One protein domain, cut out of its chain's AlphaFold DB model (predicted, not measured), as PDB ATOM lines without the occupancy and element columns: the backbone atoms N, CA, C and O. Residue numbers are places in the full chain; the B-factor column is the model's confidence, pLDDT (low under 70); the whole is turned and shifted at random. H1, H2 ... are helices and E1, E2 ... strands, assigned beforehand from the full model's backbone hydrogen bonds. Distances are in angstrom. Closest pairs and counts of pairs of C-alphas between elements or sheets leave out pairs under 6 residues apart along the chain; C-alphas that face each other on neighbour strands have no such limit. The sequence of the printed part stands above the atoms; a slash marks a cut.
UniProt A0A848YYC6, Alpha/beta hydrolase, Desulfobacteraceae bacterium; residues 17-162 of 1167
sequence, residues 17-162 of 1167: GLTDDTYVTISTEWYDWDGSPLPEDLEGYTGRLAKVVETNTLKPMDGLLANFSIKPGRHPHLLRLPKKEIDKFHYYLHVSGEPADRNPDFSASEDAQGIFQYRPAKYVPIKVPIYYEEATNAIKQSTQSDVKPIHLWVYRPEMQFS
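This is residues 17 to 162 of the 1167 residues of the protein "Alpha/beta hydrolase" of Desulfobacteraceae bacterium (UniProt A0A848YYC6). A strongly twisted sheet built on E2 and E6 forms the body; the two-strand ribbon of E1 and E5 is set beside its E4 end, and a second ribbon, E7 and E8, reaches away from the body with the single helix H1 at its far end, making the longest axis. The printed part has 146 residues, with nine named strands and one named helix in the order E1 E2 E3 E4 E5 E6 E7 H1 E8 E9; under half of the residues are in named elements, and the class is mostly strand. The largest sheet is branched, its neighbour pairs antiparallel. The whole is only just compact, close to loose, with a radius of gyration of the C-alphas of 17.3 A and spans of 51 by 39 by 34 A.

E1 (residues 23 to 30) is antiparallel to E5 (residues 73 to 80), with N 26 and O 77 2.8 A apart. E2 (residues 45 to 54) has E3 (residues 57 to 60) and E4 (residues 68 to 70) on one side and E6 (residues 90 to 96) on the other side. E2 and E3 are a hairpin, with N 51 and O 59 2.8 A apart. The pairing is staggered: E4 is beside residues 45 to 47, where N 47 and O 68 are 2.8 A apart, and E3 beside residues 49 to 54. E2 and E6 are antiparallel at 149 degrees, with N 48 and O 94 2.8 A apart. The closest C-alphas of E1 and E4, those of Thr 28 and Ile 70, are 6.6 A apart. E7 (residues 126 to 131) is antiparallel to E8 (residues 151 to 156), with N 128 and O 154 2.9 A apart. H1 (residues 133 to 143) is not on the branched sheet, and each of its O i to N i+4 pairs is within hydrogen-bond range. E9 (residues 159 to 162) is antiparallel to E6, with N 91 and O 161 2.8 A apart; its closest C-alpha pair with E7, Val 128 and Met 159, is 6.4 A apart.

E1 begins at C-alpha 23 (-0.884, -25.259, -11.783) and is 22.9 A long. E2 is 27.8 A, E5 22.8 A, E6 19.9 A, E7 16.1 A, H1 15.6 A and E8 14.3 A. E3 is 10.5 A and E4 6.7 A. H1 ends at C-alpha 143 (4.071, 6.828, -13.082). E9, 10.8 A, ends at C-alpha 162 (11.237, -25.581, -16.635).

The two C-alphas farthest apart, of Glu 110 and Gln 144, are 53.5 A apart; those of Gly 17 and Ser 162 are 6.2 A apart. The printed part has no cut. The links E1 to E2 and E6 to E7 are long. Mean pLDDT of the printed part is 81.7; residues 82 to 87 and 139 to 148 are under 70.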
ATOM      1  N   GLY A  17       8.965 -22.271 -13.660       86.25
ATOM      2  CA  GLY A  17       8.030 -22.297 -12.538       86.25
ATOM      3  C   GLY A  17       8.594 -23.177 -11.428       86.25
ATOM      4  O   GLY A  17       9.686 -23.748 -11.575       86.25
ATOM      5  N   LEU A  18       7.859 -23.323 -10.333       81.19
ATOM      6  CA  LEU A  18       8.227 -24.206  -9.238       81.19
ATOM      7  C   LEU A  18       7.333 -25.448  -9.155       81.19
ATOM      8  O   LEU A  18       6.218 -25.514  -9.666       81.19
ATOM      9  N   THR A  19       7.838 -26.493  -8.508       78.38
ATOM     10  CA  THR A  19       7.092 -27.749  -8.326       78.38
ATOM     11  C   THR A  19       5.945 -27.657  -7.333       78.38
ATOM     12  O   THR A  19       5.046 -28.496  -7.357       78.38
ATOM     13  N   ASP A  20       6.027 -26.698  -6.417       76.12
ATOM     14  CA  ASP A  20       5.003 -26.376  -5.430       76.12
ATOM     15  C   ASP A  20       3.951 -25.392  -5.964       76.12
ATOM     16  O   ASP A  20       2.956 -25.154  -5.273       76.12
ATOM     17  N   ASP A  21       4.094 -24.914  -7.208       78.38
ATOM     18  CA  ASP A  21       3.034 -24.188  -7.906       78.38
ATOM     19  C   ASP A  21       1.752 -25.030  -7.965       78.38
ATOM     20  O   ASP A  21       1.763 -26.261  -8.047       78.38
ATOM     21  N   THR A  22       0.595 -24.363  -7.941       78.94
ATOM     22  CA  THR A  22      -0.699 -25.070  -7.948       78.94
ATOM     23  C   THR A  22      -1.031 -25.622  -9.341       78.94
ATOM     24  O   THR A  22      -1.600 -26.710  -9.487       78.94
ATOM     25  N   TYR A  23      -0.710 -24.865 -10.389       81.56
ATOM     26  CA  TYR A  23      -0.884 -25.259 -11.783       81.56
ATOM     27  C   TYR A  23      -0.092 -24.335 -12.712       81.56
ATOM     28  O   TYR A  23       0.228 -23.210 -12.354       81.56
ATOM     29  N   VAL A  24       0.138 -24.799 -13.938       84.12
ATOM     30  CA  VAL A  24       0.574 -23.987 -15.077       84.12
ATOM     31  C   VAL A  24      -0.526 -24.039 -16.132       84.12
ATOM     32  O   VAL A  24      -1.007 -25.121 -16.474       84.12
ATOM     33  N   THR A  25      -0.942 -22.890 -16.663       85.81
ATOM     34  CA  THR A  25      -1.940 -22.823 -17.742       85.81
ATOM     35  C   THR A  25      -1.271 -22.442 -19.052       85.81
ATOM     36  O   THR A  25      -0.582 -21.433 -19.137       85.81
ATOM     37  N   ILE A  26      -1.512 -23.233 -20.095       87.19
ATOM     38  CA  ILE A  26      -1.120 -22.926 -21.471       87.19
ATOM     39  C   ILE A  26      -2.362 -22.398 -22.186       87.19
ATOM     40  O   ILE A  26      -3.292 -23.160 -22.438       87.19
ATOM     41  N   SER A  27      -2.396 -21.107 -22.510       86.44
ATOM     42  CA  SER A  27      -3.482 -20.513 -23.296       86.44
ATOM     43  C   SER A  27      -3.090 -20.443 -24.767       86.44
ATOM     44  O   SER A  27      -1.974 -20.038 -25.087       86.44
ATOM     45  N   THR A  28      -3.985 -20.854 -25.665       88.88
ATOM     46  CA  THR A  28      -3.780 -20.714 -27.112       88.88
ATOM     47  C   THR A  28      -4.775 -19.731 -27.696       88.88
ATOM     48  O   THR A  28      -5.958 -19.770 -27.362       88.88
ATOM     49  N   GLU A  29      -4.286 -18.847 -28.562       89.94
ATOM     50  CA  GLU A  29      -5.069 -17.779 -29.179       89.94
ATOM     51  C   GLU A  29      -4.863 -17.793 -30.688       89.94
ATOM     52  O   GLU A  29      -3.730 -17.717 -31.174       89.94
ATOM     53  N   TRP A  30      -5.963 -17.902 -31.433       90.56
ATOM     54  CA  TRP A  30      -5.930 -17.898 -32.890       90.56
ATOM     55  C   TRP A  30      -6.964 -16.931 -33.473       90.56
ATOM     56  O   TRP A  30      -8.167 -17.196 -33.472       90.56
ATOM     57  N   TYR A  31      -6.451 -15.816 -33.990       87.31
ATOM     58  CA  TYR A  31      -7.184 -14.744 -34.665       87.31
ATOM     59  C   TYR A  31      -6.637 -14.542 -36.082       87.31
ATOM     60  O   TYR A  31      -5.590 -15.102 -36.433       87.31
ATOM     61  N   ASP A  32      -7.336 -13.751 -36.894       84.62
ATOM     62  CA  ASP A  32      -6.829 -13.344 -38.203       84.62
ATOM     63  C   ASP A  32      -5.660 -12.345 -38.050       84.62
ATOM     64  O   ASP A  32      -5.378 -11.838 -36.961       84.62
ATOM     65  N   TRP A  33      -4.936 -12.073 -39.135       79.94
ATOM     66  CA  TRP A  33      -3.723 -11.244 -39.124       79.94
ATOM     67  C   TRP A  33      -3.960  -9.795 -38.657       79.94
ATOM     68  O   TRP A  33      -3.004  -9.142 -38.232       79.94
ATOM     69  N   ASP A  34      -5.201  -9.306 -38.728       77.62
ATOM     70  CA  ASP A  34      -5.647  -7.980 -38.281       77.62
ATOM     71  C   ASP A  34      -6.283  -7.980 -36.875       77.62
ATOM     72  O   ASP A  34      -6.694  -6.929 -36.385       77.62
ATOM     73  N   GLY A  35      -6.340  -9.141 -36.210       77.94
ATOM     74  CA  GLY A  35      -6.948  -9.322 -34.890       77.94
ATOM     75  C   GLY A  35      -8.447  -9.636 -34.909       77.94
ATOM     76  O   GLY A  35      -9.034  -9.825 -33.844       77.94
ATOM     77  N   SER A  36      -9.083  -9.723 -36.081       80.75
ATOM     78  CA  SER A  36     -10.495 -10.100 -36.186       80.75
ATOM     79  C   SER A  36     -10.735 -11.589 -35.847       80.75
ATOM     80  O   SER A  36      -9.834 -12.429 -35.983       80.75
ATOM     81  N   PRO A  37     -11.940 -11.951 -35.355       87.44
ATOM     82  CA  PRO A  37     -12.272 -13.335 -35.028       87.44
ATOM     83  C   PRO A  37     -12.367 -14.211 -36.286       87.44
ATOM     84  O   PRO A  37     -12.990 -13.841 -37.279       87.44
ATOM     85  N   LEU A  38     -11.793 -15.415 -36.214       86.75
ATOM     86  CA  LEU A  38     -11.875 -16.433 -37.266       86.75
ATOM     87  C   LEU A  38     -13.135 -17.318 -37.107       86.75
ATOM     88  O   LEU A  38     -13.610 -17.494 -35.983       86.75
ATOM     89  N   PRO A  39     -13.672 -17.920 -38.191       89.62
ATOM     90  CA  PRO A  39     -14.831 -18.816 -38.118       89.62
ATOM     91  C   PRO A  39     -14.576 -20.036 -37.227       89.62
ATOM     92  O   PRO A  39     -13.591 -20.736 -37.435       89.62
ATOM     93  N   GLU A  40     -15.488 -20.343 -36.303       85.06
ATOM     94  CA  GLU A  40     -15.317 -21.405 -35.291       85.06
ATOM     95  C   GLU A  40     -15.099 -22.817 -35.886       85.06
ATOM     96  O   GLU A  40     -14.433 -23.651 -35.274       85.06
ATOM     97  N   ASP A  41     -15.589 -23.064 -37.109       84.56
ATOM     98  CA  ASP A  41     -15.569 -24.370 -37.793       84.56
ATOM     99  C   ASP A  41     -14.248 -24.715 -38.518       84.56
ATOM    100  O   ASP A  41     -14.174 -25.723 -39.227       84.56
ATOM    101  N   LEU A  42     -13.195 -23.897 -38.402       86.75
ATOM    102  CA  LEU A  42     -11.900 -24.224 -39.009       86.75
ATOM    103  C   LEU A  42     -11.312 -25.515 -38.408       86.75
ATOM    104  O   LEU A  42     -11.351 -25.720 -37.196       86.75
ATOM    105  N   GLU A  43     -10.705 -26.360 -39.258       81.62
ATOM    106  CA  GLU A  43     -10.136 -27.667 -38.859       81.62
ATOM    107  C   GLU A  43      -9.111 -27.556 -37.706       81.62
ATOM    108  O   GLU A  43      -8.946 -28.500 -36.934       81.62
ATOM    109  N   GLY A  44      -8.481 -26.386 -37.545       88.00
ATOM    110  CA  GLY A  44      -7.602 -26.064 -36.422       88.00
ATOM    111  C   GLY A  44      -6.173 -26.577 -36.571       88.00
ATOM    112  O   GLY A  44      -5.800 -27.202 -37.565       88.00
ATOM    113  N   TYR A  45      -5.363 -26.297 -35.553       93.31
ATOM    114  CA  TYR A  45      -3.992 -26.798 -35.420       93.31
ATOM    115  C   TYR A  45      -3.900 -27.835 -34.301       93.31
ATOM    116  O   TYR A  45      -4.819 -27.982 -33.492       93.31
ATOM    117  N   THR A  46      -2.771 -28.542 -34.224       93.25
ATOM    118  CA  THR A  46      -2.483 -29.428 -33.090       93.25
ATOM    119  C   THR A  46      -1.279 -28.933 -32.309       93.25
ATOM    120  O   THR A  46      -0.176 -28.852 -32.849       93.25
ATOM    121  N   GLY A  47      -1.479 -28.642 -31.029       92.81
ATOM    122  CA  GLY A  47      -0.414 -28.413 -30.060       92.81
ATOM    123  C   GLY A  47       0.043 -29.715 -29.402       92.81
ATOM    124  O   GLY A  47      -0.726 -30.667 -29.279       92.81
ATOM    125  N   ARG A  48       1.296 -29.763 -28.950       91.94
ATOM    126  CA  ARG A  48       1.862 -30.851 -28.141       91.94
ATOM    127  C   ARG A  48       2.784 -30.282 -27.076       91.94
ATOM    128  O   ARG A  48       3.652 -29.475 -27.392       91.94
ATOM    129  N   LEU A  49       2.679 -30.804 -25.855       91.06
ATOM    130  CA  LEU A  49       3.673 -30.597 -24.808       91.06
ATOM    131  C   LEU A  49       4.631 -31.799 -24.739       91.06
ATOM    132  O   LEU A  49       4.213 -32.947 -24.568       91.06
ATOM    133  N   ALA A  50       5.929 -31.548 -24.889       90.06
ATOM    134  CA  ALA A  50       6.997 -32.541 -24.824       90.06
ATOM    135  C   ALA A  50       7.943 -32.276 -23.646       90.06
ATOM    136  O   ALA A  50       8.067 -31.142 -23.196       90.06
ATOM    137  N   LYS A  51       8.638 -33.318 -23.180       87.69
ATOM    138  CA  LYS A  51       9.670 -33.236 -22.140       87.69
ATOM    139  C   LYS A  51      10.952 -33.965 -22.523       87.69
ATOM    140  O   LYS A  51      10.920 -34.921 -23.303       87.69
ATOM    141  N   VAL A  52      12.069 -33.546 -21.930       84.56
ATOM    142  CA  VAL A  52      13.354 -34.258 -22.021       84.56
ATOM    143  C   VAL A  52      13.282 -35.541 -21.195       84.56
ATOM    144  O   VAL A  52      12.942 -35.508 -20.015       84.56
ATOM    145  N   VAL A  53      13.594 -36.678 -21.818       83.56
ATOM    146  CA  VAL A  53      13.623 -37.994 -21.144       83.56
ATOM    147  C   VAL A  53      15.011 -38.624 -21.104       83.56
ATOM    148  O   VAL A  53      15.262 -39.474 -20.258       83.56
ATOM    149  N   GLU A  54      15.901 -38.192 -21.997       81.50
ATOM    150  CA  GLU A  54      17.334 -38.499 -22.048       81.50
ATOM    151  C   GLU A  54      18.039 -37.301 -22.707       81.50
ATOM    152  O   GLU A  54      17.377 -36.486 -23.357       81.50
ATOM    153  N   THR A  55      19.366 -37.183 -22.581       80.56
ATOM    154  CA  THR A  55      20.133 -36.112 -23.240       80.56
ATOM    155  C   THR A  55      19.761 -36.016 -24.723       80.56
ATOM    156  O   THR A  55      19.826 -37.006 -25.452       80.56
ATOM    157  N   ASN A  56      19.360 -34.821 -25.160       83.38
ATOM    158  CA  ASN A  56      18.949 -34.517 -26.535       83.38
ATOM    159  C   ASN A  56      17.746 -35.325 -27.068       83.38
ATOM    160  O   ASN A  56      17.569 -35.440 -28.280       83.38
ATOM    161  N   THR A  57      16.908 -35.887 -26.190       84.25
ATOM    162  CA  THR A  57      15.753 -36.713 -26.581       84.25
ATOM    163  C   THR A  57      14.454 -36.201 -25.959       84.25
ATOM    164  O   THR A  57      14.281 -36.239 -24.738       84.25
ATOM    165  N   LEU A  58      13.507 -35.787 -26.812       87.88
ATOM    166  CA  LEU A  58      12.167 -35.337 -26.417       87.88
ATOM    167  C   LEU A  58      11.114 -36.441 -26.578       87.88
ATOM    168  O   LEU A  58      11.039 -37.099 -27.617       87.88
ATOM    169  N   LYS A  59      10.222 -36.584 -25.594       86.31
ATOM    170  CA  LYS A  59       8.998 -37.401 -25.703       86.31
ATOM    171  C   LYS A  59       7.752 -36.583 -25.366       86.31
ATOM    172  O   LYS A  59       7.861 -35.640 -24.585       86.31
ATOM    173  N   PRO A  60       6.587 -36.883 -25.971       85.19
ATOM    174  CA  PRO A  60       5.330 -36.256 -25.573       85.19
ATOM    175  C   PRO A  60       5.037 -36.545 -24.100       85.19
ATOM    176  O   PRO A  60       5.452 -37.577 -23.569       85.19
ATOM    177  N   MET A  61       4.319 -35.629 -23.459       82.88
ATOM    178  CA  MET A  61       3.699 -35.893 -22.166       82.88
ATOM    179  C   MET A  61       2.632 -36.983 -22.282       82.88
ATOM    180  O   MET A  61       2.137 -37.260 -23.370       82.88
ATOM    181  N   ASP A  62       2.266 -37.594 -21.159       74.75
ATOM    182  CA  ASP A  62       1.127 -38.506 -21.102       74.75
ATOM    183  C   ASP A  62      -0.195 -37.718 -20.953       74.75
ATOM    184  O   ASP A  62      -0.236 -36.632 -20.370       74.75
ATOM    185  N   GLY A  63      -1.304 -38.271 -21.452       75.62
ATOM    186  CA  GLY A  63      -2.648 -37.700 -21.279       75.62
ATOM    187  C   GLY A  63      -3.028 -36.596 -22.279       75.62
ATOM    188  O   GLY A  63      -2.569 -36.586 -23.415       75.62
ATOM    189  N   LEU A  64      -3.918 -35.683 -21.869       73.75
ATOM    190  CA  LEU A  64      -4.554 -34.686 -22.755       73.75
ATOM    191  C   LEU A  64      -3.594 -33.624 -23.318       73.75
ATOM    192  O   LEU A  64      -3.923 -32.981 -24.304       73.75
ATOM    193  N   LEU A  65      -2.420 -33.441 -22.710       78.31
ATOM    194  CA  LEU A  65      -1.398 -32.498 -23.183       78.31
ATOM    195  C   LEU A  65      -0.364 -33.162 -24.111       78.31
ATOM    196  O   LEU A  65       0.500 -32.474 -24.653       78.31
ATOM    197  N   ALA A  66      -0.465 -34.483 -24.320       82.94
ATOM    198  CA  ALA A  66       0.347 -35.214 -25.293       82.94
ATOM    199  C   ALA A  66       0.157 -34.650 -26.705       82.94
ATOM    200  O   ALA A  66       1.133 -34.464 -27.421       82.94
ATOM    201  N   ASN A  67      -1.103 -34.383 -27.063       87.38
ATOM    202  CA  ASN A  67      -1.562 -33.671 -28.250       87.38
ATOM    203  C   ASN A  67      -2.917 -33.024 -27.907       87.38
ATOM    204  O   ASN A  67      -3.792 -33.712 -27.379       87.38
ATOM    205  N   PHE A  68      -3.114 -31.751 -28.240       89.75
ATOM    206  CA  PHE A  68      -4.362 -31.021 -28.011       89.75
ATOM    207  C   PHE A  68      -4.726 -30.141 -29.212       89.75
ATOM    208  O   PHE A  68      -3.856 -29.649 -29.926       89.75
ATOM    209  N   SER A  69      -6.024 -29.962 -29.455       89.38
ATOM    210  CA  SER A  69      -6.519 -29.141 -30.566       89.38
ATOM    211  C   SER A  69      -6.457 -27.653 -30.230       89.38
ATOM    212  O   SER A  69      -6.883 -27.257 -29.149       89.38
ATOM    213  N   ILE A  70      -6.002 -26.846 -31.186       91.56
ATOM    214  CA  ILE A  70      -6.016 -25.381 -31.147       91.56
ATOM    215  C   ILE A  70      -7.079 -24.905 -32.134       91.56
ATOM    216  O   ILE A  70      -7.003 -25.201 -33.330       91.56
ATOM    217  N   LYS A  71      -8.080 -24.189 -31.623       90.44
ATOM    218  CA  LYS A  71      -9.236 -23.692 -32.379       90.44
ATOM    219  C   LYS A  71      -9.238 -22.159 -32.441       90.44
ATOM    220  O   LYS A  71      -8.544 -21.539 -31.641       90.44
ATOM    221  N   PRO A  72     -10.005 -21.554 -33.366       91.62
ATOM    222  CA  PRO A  72     -10.230 -20.109 -33.410       91.62
ATOM    223  C   PRO A  72     -10.672 -19.540 -32.058       91.62
ATOM    224  O   PRO A  72     -11.466 -20.168 -31.354       91.62
ATOM    225  N   GLY A  73     -10.173 -18.356 -31.704       84.69
ATOM    226  CA  GLY A  73     -10.396 -17.728 -30.399       84.69
ATOM    227  C   GLY A  73      -9.396 -18.174 -29.326       84.69
ATOM    228  O   GLY A  73      -8.328 -18.698 -29.642       84.69
ATOM    229  N   ARG A  74      -9.739 -17.928 -28.055       83.56
ATOM    230  CA  ARG A  74      -8.885 -18.184 -26.886       83.56
ATOM    231  C   ARG A  74      -9.316 -19.449 -26.149       83.56
ATOM    232  O   ARG A  74     -10.459 -19.543 -25.711       83.56
ATOM    233  N   HIS A  75      -8.393 -20.394 -25.974       82.94
ATOM    234  CA  HIS A  75      -8.657 -21.690 -25.339       82.94
ATOM    235  C   HIS A  75      -7.564 -22.045 -24.318       82.94
ATOM    236  O   HIS A  75      -6.400 -22.191 -24.707       82.94
ATOM    237  N   PRO A  76      -7.906 -22.216 -23.025       83.75
ATOM    238  CA  PRO A  76      -6.946 -22.602 -21.996       83.75
ATOM    239  C   PRO A  76      -6.757 -24.127 -21.899       83.75
ATOM    240  O   PRO A  76      -7.708 -24.908 -21.965       83.75
ATOM    241  N   HIS A  77      -5.521 -24.553 -21.637       80.94
ATOM    242  CA  HIS A  77      -5.128 -25.934 -21.362       80.94
ATOM    243  C   HIS A  77      -4.367 -26.007 -20.032       80.94
ATOM    244  O   HIS A  77      -3.299 -25.422 -19.874       80.94
ATOM    245  N   LEU A  78      -4.912 -26.739 -19.059       76.19
ATOM    246  CA  LEU A  78      -4.420 -26.735 -17.678       76.19
ATOM    247  C   LEU A  78      -3.450 -27.891 -17.383       76.19
ATOM    248  O   LEU A  78      -3.794 -29.064 -17.557       76.19
ATOM    249  N   LEU A  79      -2.284 -27.570 -16.819       73.06
ATOM    250  CA  LEU A  79      -1.335 -28.505 -16.213       73.06
ATOM    251  C   LEU A  79      -1.375 -28.361 -14.682       73.06
ATOM    252  O   LEU A  79      -0.778 -27.458 -14.116       73.06
ATOM    253  N   ARG A  80      -2.071 -29.265 -13.985       71.88
ATOM    254  CA  ARG A  80      -2.166 -29.242 -12.511       71.88
ATOM    255  C   ARG A  80      -0.938 -29.865 -11.835       71.88
ATOM    256  O   ARG A  80      -0.574 -30.992 -12.180       71.88
ATOM    257  N   LEU A  81      -0.408 -29.184 -10.820       72.69
ATOM    258  CA  LEU A  81       0.748 -29.564 -10.000       72.69
ATOM    259  C   LEU A  81       0.335 -29.638  -8.503       72.69
ATOM    260  O   LEU A  81      -0.750 -29.163  -8.149       72.69
ATOM    261  N   PRO A  82       1.098 -30.304  -7.614       55.53
ATOM    262  CA  PRO A  82       2.186 -31.246  -7.886       55.53
ATOM    263  C   PRO A  82       1.664 -32.627  -8.326       55.53
ATOM    264  O   PRO A  82       0.615 -33.108  -7.877       55.53
ATOM    265  N   LYS A  83       2.417 -33.319  -9.184       62.44
ATOM    266  CA  LYS A  83       2.179 -34.718  -9.575       62.44
ATOM    267  C   LYS A  83       3.532 -35.395  -9.769       62.44
ATOM    268  O   LYS A  83       4.184 -35.114 -10.763       62.44
ATOM    269  N   LYS A  84       3.855 -36.407  -8.947       56.06
ATOM    270  CA  LYS A  84       5.130 -37.179  -8.939       56.06
ATOM    271  C   LYS A  84       5.766 -37.538 -10.299       56.06
ATOM    272  O   LYS A  84       6.953 -37.833 -10.342       56.06
ATOM    273  N   GLU A  85       5.001 -37.573 -11.390       54.31
ATOM    274  CA  GLU A  85       5.430 -37.899 -12.762       54.31
ATOM    275  C   GLU A  85       5.739 -36.666 -13.653       54.31
ATOM    276  O   GLU A  85       6.112 -36.826 -14.820       54.31
ATOM    277  N   ILE A  86       5.570 -35.447 -13.127       59.94
ATOM    278  CA  ILE A  86       5.591 -34.143 -13.829       59.94
ATOM    279  C   ILE A  86       6.607 -33.175 -13.182       59.94
ATOM    280  O   ILE A  86       7.002 -32.183 -13.792       59.94
ATOM    281  N   ASP A  87       7.103 -33.497 -11.988       62.66
ATOM    282  CA  ASP A  87       7.651 -32.498 -11.071       62.66
ATOM    283  C   ASP A  87       9.053 -31.945 -11.421       62.66
ATOM    284  O   ASP A  87       9.476 -31.041 -10.743       62.66
ATOM    285  N   LYS A  88       9.837 -32.407 -12.410       74.69
ATOM    286  CA  LYS A  88      11.230 -31.886 -12.610       74.69
ATOM    287  C   LYS A  88      11.709 -31.862 -14.060       74.69
ATOM    288  O   LYS A  88      12.812 -32.305 -14.376       74.69
ATOM    289  N   PHE A  89      10.825 -31.505 -14.987       78.88
ATOM    290  CA  PHE A  89      11.127 -31.603 -16.415       78.88
ATOM    291  C   PHE A  89      11.286 -30.239 -17.080       78.88
ATOM    292  O   PHE A  89      10.662 -29.251 -16.699       78.88
ATOM    293  N   HIS A  90      12.079 -30.236 -18.148       84.62
ATOM    294  CA  HIS A  90      12.103 -29.164 -19.133       84.62
ATOM    295  C   HIS A  90      11.060 -29.454 -20.209       84.62
ATOM    296  O   HIS A  90      11.124 -30.499 -20.872       84.62
ATOM    297  N   TYR A  91      10.119 -28.532 -20.363       88.06
ATOM    298  CA  TYR A  91       8.970 -28.630 -21.244       88.06
ATOM    299  C   TYR A  91       9.166 -27.837 -22.531       88.06
ATOM    300  O   TYR A  91       9.776 -26.771 -22.530       88.06
ATOM    301  N   TYR A  92       8.611 -28.372 -23.617       91.31
ATOM    302  CA  TYR A  92       8.651 -27.795 -24.957       91.31
ATOM    303  C   TYR A  92       7.257 -27.899 -25.572       91.31
ATOM    304  O   TYR A  92       6.729 -29.000 -25.740       91.31
ATOM    305  N   LEU A  93       6.656 -26.757 -25.879       92.50
ATOM    306  CA  LEU A  93       5.390 -26.636 -26.581       92.50
ATOM    307  C   LEU A  93       5.658 -26.483 -28.079       92.50
ATOM    308  O   LEU A  93       6.309 -25.533 -28.517       92.50
ATOM    309  N   HIS A  94       5.109 -27.411 -28.858       93.69
ATOM    310  CA  HIS A  94       5.203 -27.443 -30.314       93.69
ATOM    311  C   HIS A  94       3.818 -27.352 -30.939       93.69
ATOM    312  O   HIS A  94       2.857 -27.885 -30.387       93.69
ATOM    313  N   VAL A  95       3.723 -26.729 -32.115       94.50
ATOM    314  CA  VAL A  95       2.475 -26.652 -32.884       94.50
ATOM    315  C   VAL A  95       2.691 -27.191 -34.290       94.50
ATOM    316  O   VAL A  95       3.628 -26.797 -34.985       94.50
ATOM    317  N   SER A  96       1.805 -28.092 -34.705       93.50
ATOM    318  CA  SER A  96       1.702 -28.595 -36.069       93.50
ATOM    319  C   SER A  96       0.528 -27.937 -36.786       93.50
ATOM    320  O   SER A  96      -0.543 -27.746 -36.211       93.50
ATOM    321  N   GLY A  97       0.730 -27.642 -38.071       90.69
ATOM    322  CA  GLY A  97      -0.306 -27.111 -38.955       90.69
ATOM    323  C   GLY A  97      -1.373 -28.143 -39.325       90.69
ATOM    324  O   GLY A  97      -2.343 -27.810 -39.997       90.69
ATOM    325  N   GLU A  98      -1.179 -29.402 -38.930       91.88
ATOM    326  CA  GLU A  98      -2.108 -30.494 -39.186       91.88
ATOM    327  C   GLU A  98      -3.078 -30.661 -38.002       91.88
ATOM    328  O   GLU A  98      -2.635 -30.713 -36.846       91.88
ATOM    329  N   PRO A  99      -4.395 -30.772 -38.257       89.00
ATOM    330  CA  PRO A  99      -5.377 -31.074 -37.223       89.00
ATOM    331  C   PRO A  99      -5.179 -32.491 -36.669       89.00
ATOM    332  O   PRO A  99      -4.561 -33.358 -37.296       89.00
ATOM    333  N   ALA A 100      -5.699 -32.733 -35.464       84.56
ATOM    334  CA  ALA A 100      -5.390 -33.942 -34.698       84.56
ATOM    335  C   ALA A 100      -5.829 -35.240 -35.404       84.56
ATOM    336  O   ALA A 100      -5.199 -36.284 -35.235       84.56
ATOM    337  N   ASP A 101      -6.878 -35.178 -36.225       84.81
ATOM    338  CA  ASP A 101      -7.402 -36.289 -37.025       84.81
ATOM    339  C   ASP A 101      -6.514 -36.658 -38.231       84.81
ATOM    340  O   ASP A 101      -6.676 -37.736 -38.808       84.81
ATOM    341  N   ARG A 102      -5.532 -35.813 -38.579       87.19
ATOM    342  CA  ARG A 102      -4.557 -36.050 -39.657       87.19
ATOM    343  C   ARG A 102      -3.206 -36.600 -39.189       87.19
ATOM    344  O   ARG A 102      -2.317 -36.751 -40.018       87.19
ATOM    345  N   ASN A 103      -3.080 -37.001 -37.919       86.56
ATOM    346  CA  ASN A 103      -1.854 -37.553 -37.319       86.56
ATOM    347  C   ASN A 103      -0.637 -36.613 -37.470       86.56
ATOM    348  O   ASN A 103       0.285 -36.933 -38.224       86.56
ATOM    349  N   PRO A 104      -0.616 -35.481 -36.746       89.19
ATOM    350  CA  PRO A 104       0.426 -34.466 -36.871       89.19
ATOM    351  C   PRO A 104       1.836 -35.018 -36.619       89.19
ATOM    352  O   PRO A 104       2.087 -35.715 -35.629       89.19
ATOM    353  N   ASP A 105       2.769 -34.665 -37.503       89.06
ATOM    354  CA  ASP A 105       4.171 -35.087 -37.436       89.06
ATOM    355  C   ASP A 105       5.046 -34.108 -36.632       89.06
ATOM    356  O   ASP A 105       5.307 -32.985 -37.058       89.06
ATOM    357  N   PHE A 106       5.544 -34.570 -35.483       91.06
ATOM    358  CA  PHE A 106       6.479 -33.840 -34.613       91.06
ATOM    359  C   PHE A 106       7.897 -34.442 -34.619       91.06
ATOM    360  O   PHE A 106       8.649 -34.273 -33.655       91.06
ATOM    361  N   SER A 107       8.259 -35.221 -35.642       87.88
ATOM    362  CA  SER A 107       9.594 -35.818 -35.751       87.88
ATOM    363  C   SER A 107      10.660 -34.783 -36.129       87.88
ATOM    364  O   SER A 107      10.386 -33.807 -36.831       87.88
ATOM    365  N   ALA A 108      11.886 -34.973 -35.635       83.31
ATOM    366  CA  ALA A 108      13.029 -34.143 -36.012       83.31
ATOM    367  C   ALA A 108      13.530 -34.497 -37.421       83.31
ATOM    368  O   ALA A 108      13.404 -35.637 -37.867       83.31
ATOM    369  N   SER A 109      14.112 -33.521 -38.124       79.50
ATOM    370  CA  SER A 109      14.695 -33.749 -39.452       79.50
ATOM    371  C   SER A 109      16.091 -34.351 -39.320       79.50
ATOM    372  O   SER A 109      16.921 -33.812 -38.593       79.50
ATOM    373  N   GLU A 110      16.384 -35.410 -40.080       74.19
ATOM    374  CA  GLU A 110      17.742 -35.975 -40.168       74.19
ATOM    375  C   GLU A 110      18.762 -34.983 -40.772       74.19
ATOM    376  O   GLU A 110      19.962 -35.120 -40.537       74.19
ATOM    377  N   ASP A 111      18.289 -33.954 -41.489       76.88
ATOM    378  CA  ASP A 111      19.113 -32.928 -42.138       76.88
ATOM    379  C   ASP A 111      19.299 -31.656 -41.281       76.88
ATOM    380  O   ASP A 111      20.077 -30.768 -41.651       76.88
ATOM    381  N   ALA A 112      18.608 -31.533 -40.141       78.88
ATOM    382  CA  ALA A 112      18.699 -30.350 -39.285       78.88
ATOM    383  C   ALA A 112      20.079 -30.242 -38.602       78.88
ATOM    384  O   ALA A 112      20.621 -31.216 -38.084       78.88
ATOM    385  N   GLN A 113      20.651 -29.033 -38.598       78.62
ATOM    386  CA  GLN A 113      21.965 -28.721 -38.021       78.62
ATOM    387  C   GLN A 113      21.836 -27.685 -36.897       78.62
ATOM    388  O   GLN A 113      20.938 -26.839 -36.919       78.62
ATOM    389  N   GLY A 114      22.762 -27.727 -35.935       82.25
ATOM    390  CA  GLY A 114      22.773 -26.817 -34.786       82.25
ATOM    391  C   GLY A 114      21.544 -26.997 -33.891       82.25
ATOM    392  O   GLY A 114      21.041 -28.109 -33.732       82.25
ATOM    393  N   ILE A 115      21.022 -25.890 -33.358       81.88
ATOM    394  CA  ILE A 115      19.915 -25.879 -32.387       81.88
ATOM    395  C   ILE A 115      18.632 -26.576 -32.879       81.88
ATOM    396  O   ILE A 115      17.816 -27.006 -32.071       81.88
ATOM    397  N   PHE A 116      18.431 -26.755 -34.185       83.94
ATOM    398  CA  PHE A 116      17.223 -27.396 -34.723       83.94
ATOM    399  C   PHE A 116      17.285 -28.929 -34.767       83.94
ATOM    400  O   PHE A 116      16.259 -29.562 -34.998       83.94
ATOM    401  N   GLN A 117      18.454 -29.541 -34.538       84.75
ATOM    402  CA  GLN A 117      18.670 -30.981 -34.740       84.75
ATOM    403  C   GLN A 117      17.728 -31.878 -33.913       84.75
ATOM    404  O   GLN A 117      17.381 -32.975 -34.343       84.75
ATOM    405  N   TYR A 118      17.304 -31.416 -32.736       86.38
ATOM    406  CA  TYR A 118      16.478 -32.185 -31.794       86.38
ATOM    407  C   TYR A 118      15.034 -31.673 -31.688       86.38
ATOM    408  O   TYR A 118      14.314 -32.039 -30.759       86.38
ATOM    409  N   ARG A 119      14.612 -30.819 -32.626       89.19
ATOM    410  CA  ARG A 119      13.302 -30.150 -32.642       89.19
ATOM    411  C   ARG A 119      12.483 -30.586 -33.863       89.19
ATOM    412  O   ARG A 119      13.077 -31.049 -34.839       89.19
ATOM    413  N   PRO A 120      11.140 -30.474 -33.835       90.94
ATOM    414  CA  PRO A 120      10.297 -30.878 -34.958       90.94
ATOM    415  C   PRO A 120      10.732 -30.245 -36.285       90.94
ATOM    416  O   PRO A 120      10.964 -29.040 -36.369       90.94
ATOM    417  N   ALA A 121      10.810 -31.060 -37.337       87.62
ATOM    418  CA  ALA A 121      11.171 -30.626 -38.687       87.62
ATOM    419  C   ALA A 121      10.135 -29.667 -39.284       87.62
ATOM    420  O   ALA A 121      10.471 -28.763 -40.048       87.62
ATOM    421  N   LYS A 122       8.863 -29.908 -38.955       87.94
ATOM    422  CA  LYS A 122       7.712 -29.116 -39.368       87.94
ATOM    423  C   LYS A 122       7.101 -28.508 -38.116       87.94
ATOM    424  O   LYS A 122       6.696 -29.233 -37.213       87.94
ATOM    425  N   TYR A 123       7.043 -27.187 -38.075       88.25
ATOM    426  CA  TYR A 123       6.426 -26.443 -36.990       88.25
ATOM    427  C   TYR A 123       5.648 -25.261 -37.558       88.25
ATOM    428  O   TYR A 123       5.983 -24.723 -38.616       88.25
ATOM    429  N   VAL A 124       4.615 -24.853 -36.835       92.00
ATOM    430  CA  VAL A 124       3.962 -23.560 -37.016       92.00
ATOM    431  C   VAL A 124       4.671 -22.571 -36.094       92.00
ATOM    432  O   VAL A 124       4.711 -22.815 -34.888       92.00
ATOM    433  N   PRO A 125       5.253 -21.477 -36.617       90.75
ATOM    434  CA  PRO A 125       5.784 -20.423 -35.767       90.75
ATOM    435  C   PRO A 125       4.669 -19.838 -34.896       90.75
ATOM    436  O   PRO A 125       3.652 -19.381 -35.418       90.75
ATOM    437  N   ILE A 126       4.876 -19.811 -33.583       92.12
ATOM    438  CA  ILE A 126       3.939 -19.241 -32.609       92.12
ATOM    439  C   ILE A 126       4.532 -17.988 -31.980       92.12
ATOM    440  O   ILE A 126       5.748 -17.893 -31.813       92.12
ATOM    441  N   LYS A 127       3.686 -17.011 -31.647       91.38
ATOM    442  CA  LYS A 127       4.117 -15.873 -30.836       91.38
ATOM    443  C   LYS A 127       4.322 -16.343 -29.398       91.38
ATOM    444  O   LYS A 127       3.437 -16.975 -28.836       91.38
ATOM    445  N   VAL A 128       5.476 -16.024 -28.827       90.25
ATOM    446  CA  VAL A 128       5.813 -16.303 -27.426       90.25
ATOM    447  C   VAL A 128       6.186 -15.002 -26.717       90.25
ATOM    448  O   VAL A 128       6.716 -14.101 -27.382       90.25
ATOM    449  N   PRO A 129       5.918 -14.887 -25.408       89.94
ATOM    450  CA  PRO A 129       6.229 -13.682 -24.654       89.94
ATOM    451  C   PRO A 129       7.720 -13.638 -24.311       89.94
ATOM    452  O   PRO A 129       8.294 -14.633 -23.883       89.94
ATOM    453  N   ILE A 130       8.358 -12.484 -24.489       86.94
ATOM    454  CA  ILE A 130       9.697 -12.185 -23.962       86.94
ATOM    455  C   ILE A 130       9.567 -10.933 -23.107       86.94
ATOM    456  O   ILE A 130       9.020  -9.943 -23.596       86.94
ATOM    457  N   TYR A 131      10.042 -10.962 -21.864       85.88
ATOM    458  CA  TYR A 131       9.975  -9.793 -20.992       85.88
ATOM    459  C   TYR A 131      10.737  -8.608 -21.602       85.88
ATOM    460  O   TYR A 131      11.858  -8.755 -22.095       85.88
ATOM    461  N   TYR A 132      10.100  -7.434 -21.621       85.00
ATOM    462  CA  TYR A 132      10.675  -6.212 -22.166       85.00
ATOM    463  C   TYR A 132      10.977  -5.214 -21.046       85.00
ATOM    464  O   TYR A 132      10.187  -4.320 -20.725       85.00
ATOM    465  N   GLU A 133      12.162  -5.378 -20.464       81.50
ATOM    466  CA  GLU A 133      12.615  -4.629 -19.294       81.50
ATOM    467  C   GLU A 133      12.643  -3.108 -19.520       81.50
ATOM    468  O   GLU A 133      12.053  -2.362 -18.740       81.50
ATOM    469  N   GLU A 134      13.265  -2.628 -20.606       80.56
ATOM    470  CA  GLU A 134      13.401  -1.185 -20.875       80.56
ATOM    471  C   GLU A 134      12.040  -0.474 -20.950       80.56
ATOM    472  O   GLU A 134      11.877   0.613 -20.395       80.56
ATOM    473  N   ALA A 135      11.052  -1.091 -21.607       74.44
ATOM    474  CA  ALA A 135       9.707  -0.534 -21.719       74.44
ATOM    475  C   ALA A 135       8.975  -0.541 -20.372       74.44
ATOM    476  O   ALA A 135       8.349   0.453 -20.009       74.44
ATOM    477  N   THR A 136       9.096  -1.632 -19.610       73.50
ATOM    478  CA  THR A 136       8.489  -1.754 -18.276       73.50
ATOM    479  C   THR A 136       9.061  -0.700 -17.320       73.50
ATOM    480  O   THR A 136       8.313   0.040 -16.680       73.50
ATOM    481  N   ASN A 137      10.388  -0.561 -17.279       74.81
ATOM    482  CA  ASN A 137      11.078   0.394 -16.412       74.81
ATOM    483  C   ASN A 137      10.812   1.854 -16.807       74.81
ATOM    484  O   ASN A 137      10.672   2.706 -15.927       74.81
ATOM    485  N   ALA A 138      10.687   2.157 -18.104       70.69
ATOM    486  CA  ALA A 138      10.346   3.501 -18.571       70.69
ATOM    487  C   ALA A 138       8.970   3.963 -18.059       70.69
ATOM    488  O   ALA A 138       8.828   5.117 -17.652       70.69
ATOM    489  N   ILE A 139       7.974   3.067 -18.022       60.78
ATOM    490  CA  ILE A 139       6.651   3.403 -17.481       60.78
ATOM    491  C   ILE A 139       6.711   3.532 -15.960       60.78
ATOM    492  O   ILE A 139       6.251   4.553 -15.450       60.78
ATOM    493  N   LYS A 140       7.354   2.589 -15.252       61.41
ATOM    494  CA  LYS A 140       7.540   2.662 -13.787       61.41
ATOM    495  C   LYS A 140       8.154   3.999 -13.349       61.41
ATOM    496  O   LYS A 140       7.686   4.616 -12.396       61.41
ATOM    497  N   GLN A 141       9.160   4.488 -14.079       62.69
ATOM    498  CA  GLN A 141       9.784   5.790 -13.807       62.69
ATOM    499  C   GLN A 141       8.856   6.984 -14.074       62.69
ATOM    500  O   GLN A 141       8.995   8.017 -13.422       62.69
ATOM    501  N   SER A 142       7.925   6.862 -15.024       54.53
ATOM    502  CA  SER A 142       6.985   7.933 -15.368       54.53
ATOM    503  C   SER A 142       5.775   8.024 -14.433       54.53
ATOM    504  O   SER A 142       5.273   9.125 -14.225       54.53
ATOM    505  N   THR A 143       5.321   6.903 -13.860       46.12
ATOM    506  CA  THR A 143       4.071   6.828 -13.082       46.12
ATOM    507  C   THR A 143       4.269   6.763 -11.568       46.12
ATOM    508  O   THR A 143       3.317   7.022 -10.843       46.12
ATOM    509  N   GLN A 144       5.472   6.444 -11.069       44.75
ATOM    510  CA  GLN A 144       5.733   6.236  -9.629       44.75
ATOM    511  C   GLN A 144       4.791   5.204  -8.964       44.75
ATOM    512  O   GLN A 144       4.534   5.269  -7.761       44.75
ATOM    513  N   SER A 145       4.276   4.244  -9.737       44.00
ATOM    514  CA  SER A 145       3.398   3.162  -9.271       44.00
ATOM    515  C   SER A 145       3.939   1.803  -9.707       44.00
ATOM    516  O   SER A 145       4.760   1.728 -10.627       44.00
ATOM    517  N   ASP A 146       3.458   0.726  -9.083       50.88
ATOM    518  CA  ASP A 146       3.712  -0.625  -9.577       50.88
ATOM    519  C   ASP A 146       3.033  -0.822 -10.937       50.88
ATOM    520  O   ASP A 146       1.823  -0.665 -11.095       50.88
ATOM    521  N   VAL A 147       3.841  -1.125 -11.953       52.69
ATOM    522  CA  VAL A 147       3.395  -1.347 -13.334       52.69
ATOM    523  C   VAL A 147       3.568  -2.820 -13.654       52.69
ATOM    524  O   VAL A 147       4.658  -3.371 -13.455       52.69
ATOM    525  N   LYS A 148       2.513  -3.448 -14.186       62.38
ATOM    526  CA  LYS A 148       2.584  -4.844 -14.618       62.38
ATOM    527  C   LYS A 148       3.602  -5.028 -15.759       62.38
ATOM    528  O   LYS A 148       3.750  -4.138 -16.598       62.38
ATOM    529  N   PRO A 149       4.305  -6.170 -15.810       74.38
ATOM    530  CA  PRO A 149       5.354  -6.419 -16.798       74.38
ATOM    531  C   PRO A 149       4.909  -6.346 -18.266       74.38
ATOM    532  O   PRO A 149       3.954  -7.012 -18.670       74.38
ATOM    533  N   ILE A 150       5.660  -5.617 -19.099       78.56
ATOM    534  CA  ILE A 150       5.445  -5.567 -20.553       78.56
ATOM    535  C   ILE A 150       6.220  -6.692 -21.233       78.56
ATOM    536  O   ILE A 150       7.401  -6.906 -20.959       78.56
ATOM    537  N   HIS A 151       5.575  -7.359 -22.190       84.81
ATOM    538  CA  HIS A 151       6.176  -8.435 -22.974       84.81
ATOM    539  C   HIS A 151       6.170  -8.128 -24.473       84.81
ATOM    540  O   HIS A 151       5.183  -7.654 -25.039       84.81
ATOM    541  N   LEU A 152       7.268  -8.465 -25.149       86.19
ATOM    542  CA  LEU A 152       7.363  -8.489 -26.601       86.19
ATOM    543  C   LEU A 152       6.954  -9.870 -27.125       86.19
ATOM    544  O   LEU A 152       7.601 -10.878 -26.844       86.19
ATOM    545  N   TRP A 153       5.916  -9.909 -27.957       87.56
ATOM    546  CA  TRP A 153       5.426 -11.147 -28.564       87.56
ATOM    547  C   TRP A 153       6.120 -11.432 -29.895       87.56
ATOM    548  O   TRP A 153       5.839 -10.791 -30.913       87.56
ATOM    549  N   VAL A 154       7.013 -12.421 -29.909       88.88
ATOM    550  CA  VAL A 154       7.845 -12.746 -31.080       88.88
ATOM    551  C   VAL A 154       7.584 -14.150 -31.602       88.88
ATOM    552  O   VAL A 154       7.353 -15.076 -30.834       88.88
ATOM    553  N   TYR A 155       7.673 -14.336 -32.919       90.75
ATOM    554  CA  TYR A 155       7.542 -15.665 -33.514       90.75
ATOM    555  C   TYR A 155       8.734 -16.560 -33.155       90.75
ATOM    556  O   TYR A 155       9.897 -16.191 -33.366       90.75
ATOM    557  N   ARG A 156       8.438 -17.755 -32.641       90.69
ATOM    558  CA  ARG A 156       9.394 -18.821 -32.330       90.69
ATOM    559  C   ARG A 156       8.868 -20.181 -32.801       90.69
ATOM    560  O   ARG A 156       7.659 -20.362 -32.929       90.69
ATOM    561  N   PRO A 157       9.770 -21.136 -33.091       90.62
ATOM    562  CA  PRO A 157       9.387 -22.498 -33.469       90.62
ATOM    563  C   PRO A 157       8.759 -23.295 -32.314       90.62
ATOM    564  O   PRO A 157       8.116 -24.315 -32.549       90.62
ATOM    565  N   GLU A 158       8.974 -22.854 -31.076       91.00
ATOM    566  CA  GLU A 158       8.501 -23.498 -29.855       91.00
ATOM    567  C   GLU A 158       8.391 -22.482 -28.714       91.00
ATOM    568  O   GLU A 158       8.977 -21.400 -28.786       91.00
ATOM    569  N   MET A 159       7.699 -22.867 -27.643       90.56
ATOM    570  CA  MET A 159       7.816 -22.241 -26.322       90.56
ATOM    571  C   MET A 159       8.417 -23.260 -25.360       90.56
ATOM    572  O   MET A 159       8.038 -24.428 -25.396       90.56
ATOM    573  N   GLN A 160       9.346 -22.849 -24.502       88.62
ATOM    574  CA  GLN A 160       9.975 -23.748 -23.536       88.62
ATOM    575  C   GLN A 160       9.933 -23.165 -22.126       88.62
ATOM    576  O   GLN A 160      10.047 -21.953 -21.975       88.62
ATOM    577  N   PHE A 161       9.788 -24.031 -21.122       88.06
ATOM    578  CA  PHE A 161       9.863 -23.663 -19.707       88.06
ATOM    579  C   PHE A 161      10.372 -24.824 -18.837       88.06
ATOM    580  O   PHE A 161      10.385 -25.974 -19.283       88.06
ATOM    581  N   SER A 162      10.806 -24.551 -17.605       84.19
ATOM    582  CA  SER A 162      11.237 -25.581 -16.635       84.19
ATOM    583  C   SER A 162      10.434 -25.532 -15.350       84.19
ATOM    584  O   SER A 162       9.920 -24.480 -15.005       84.19
TER     585      SER A 162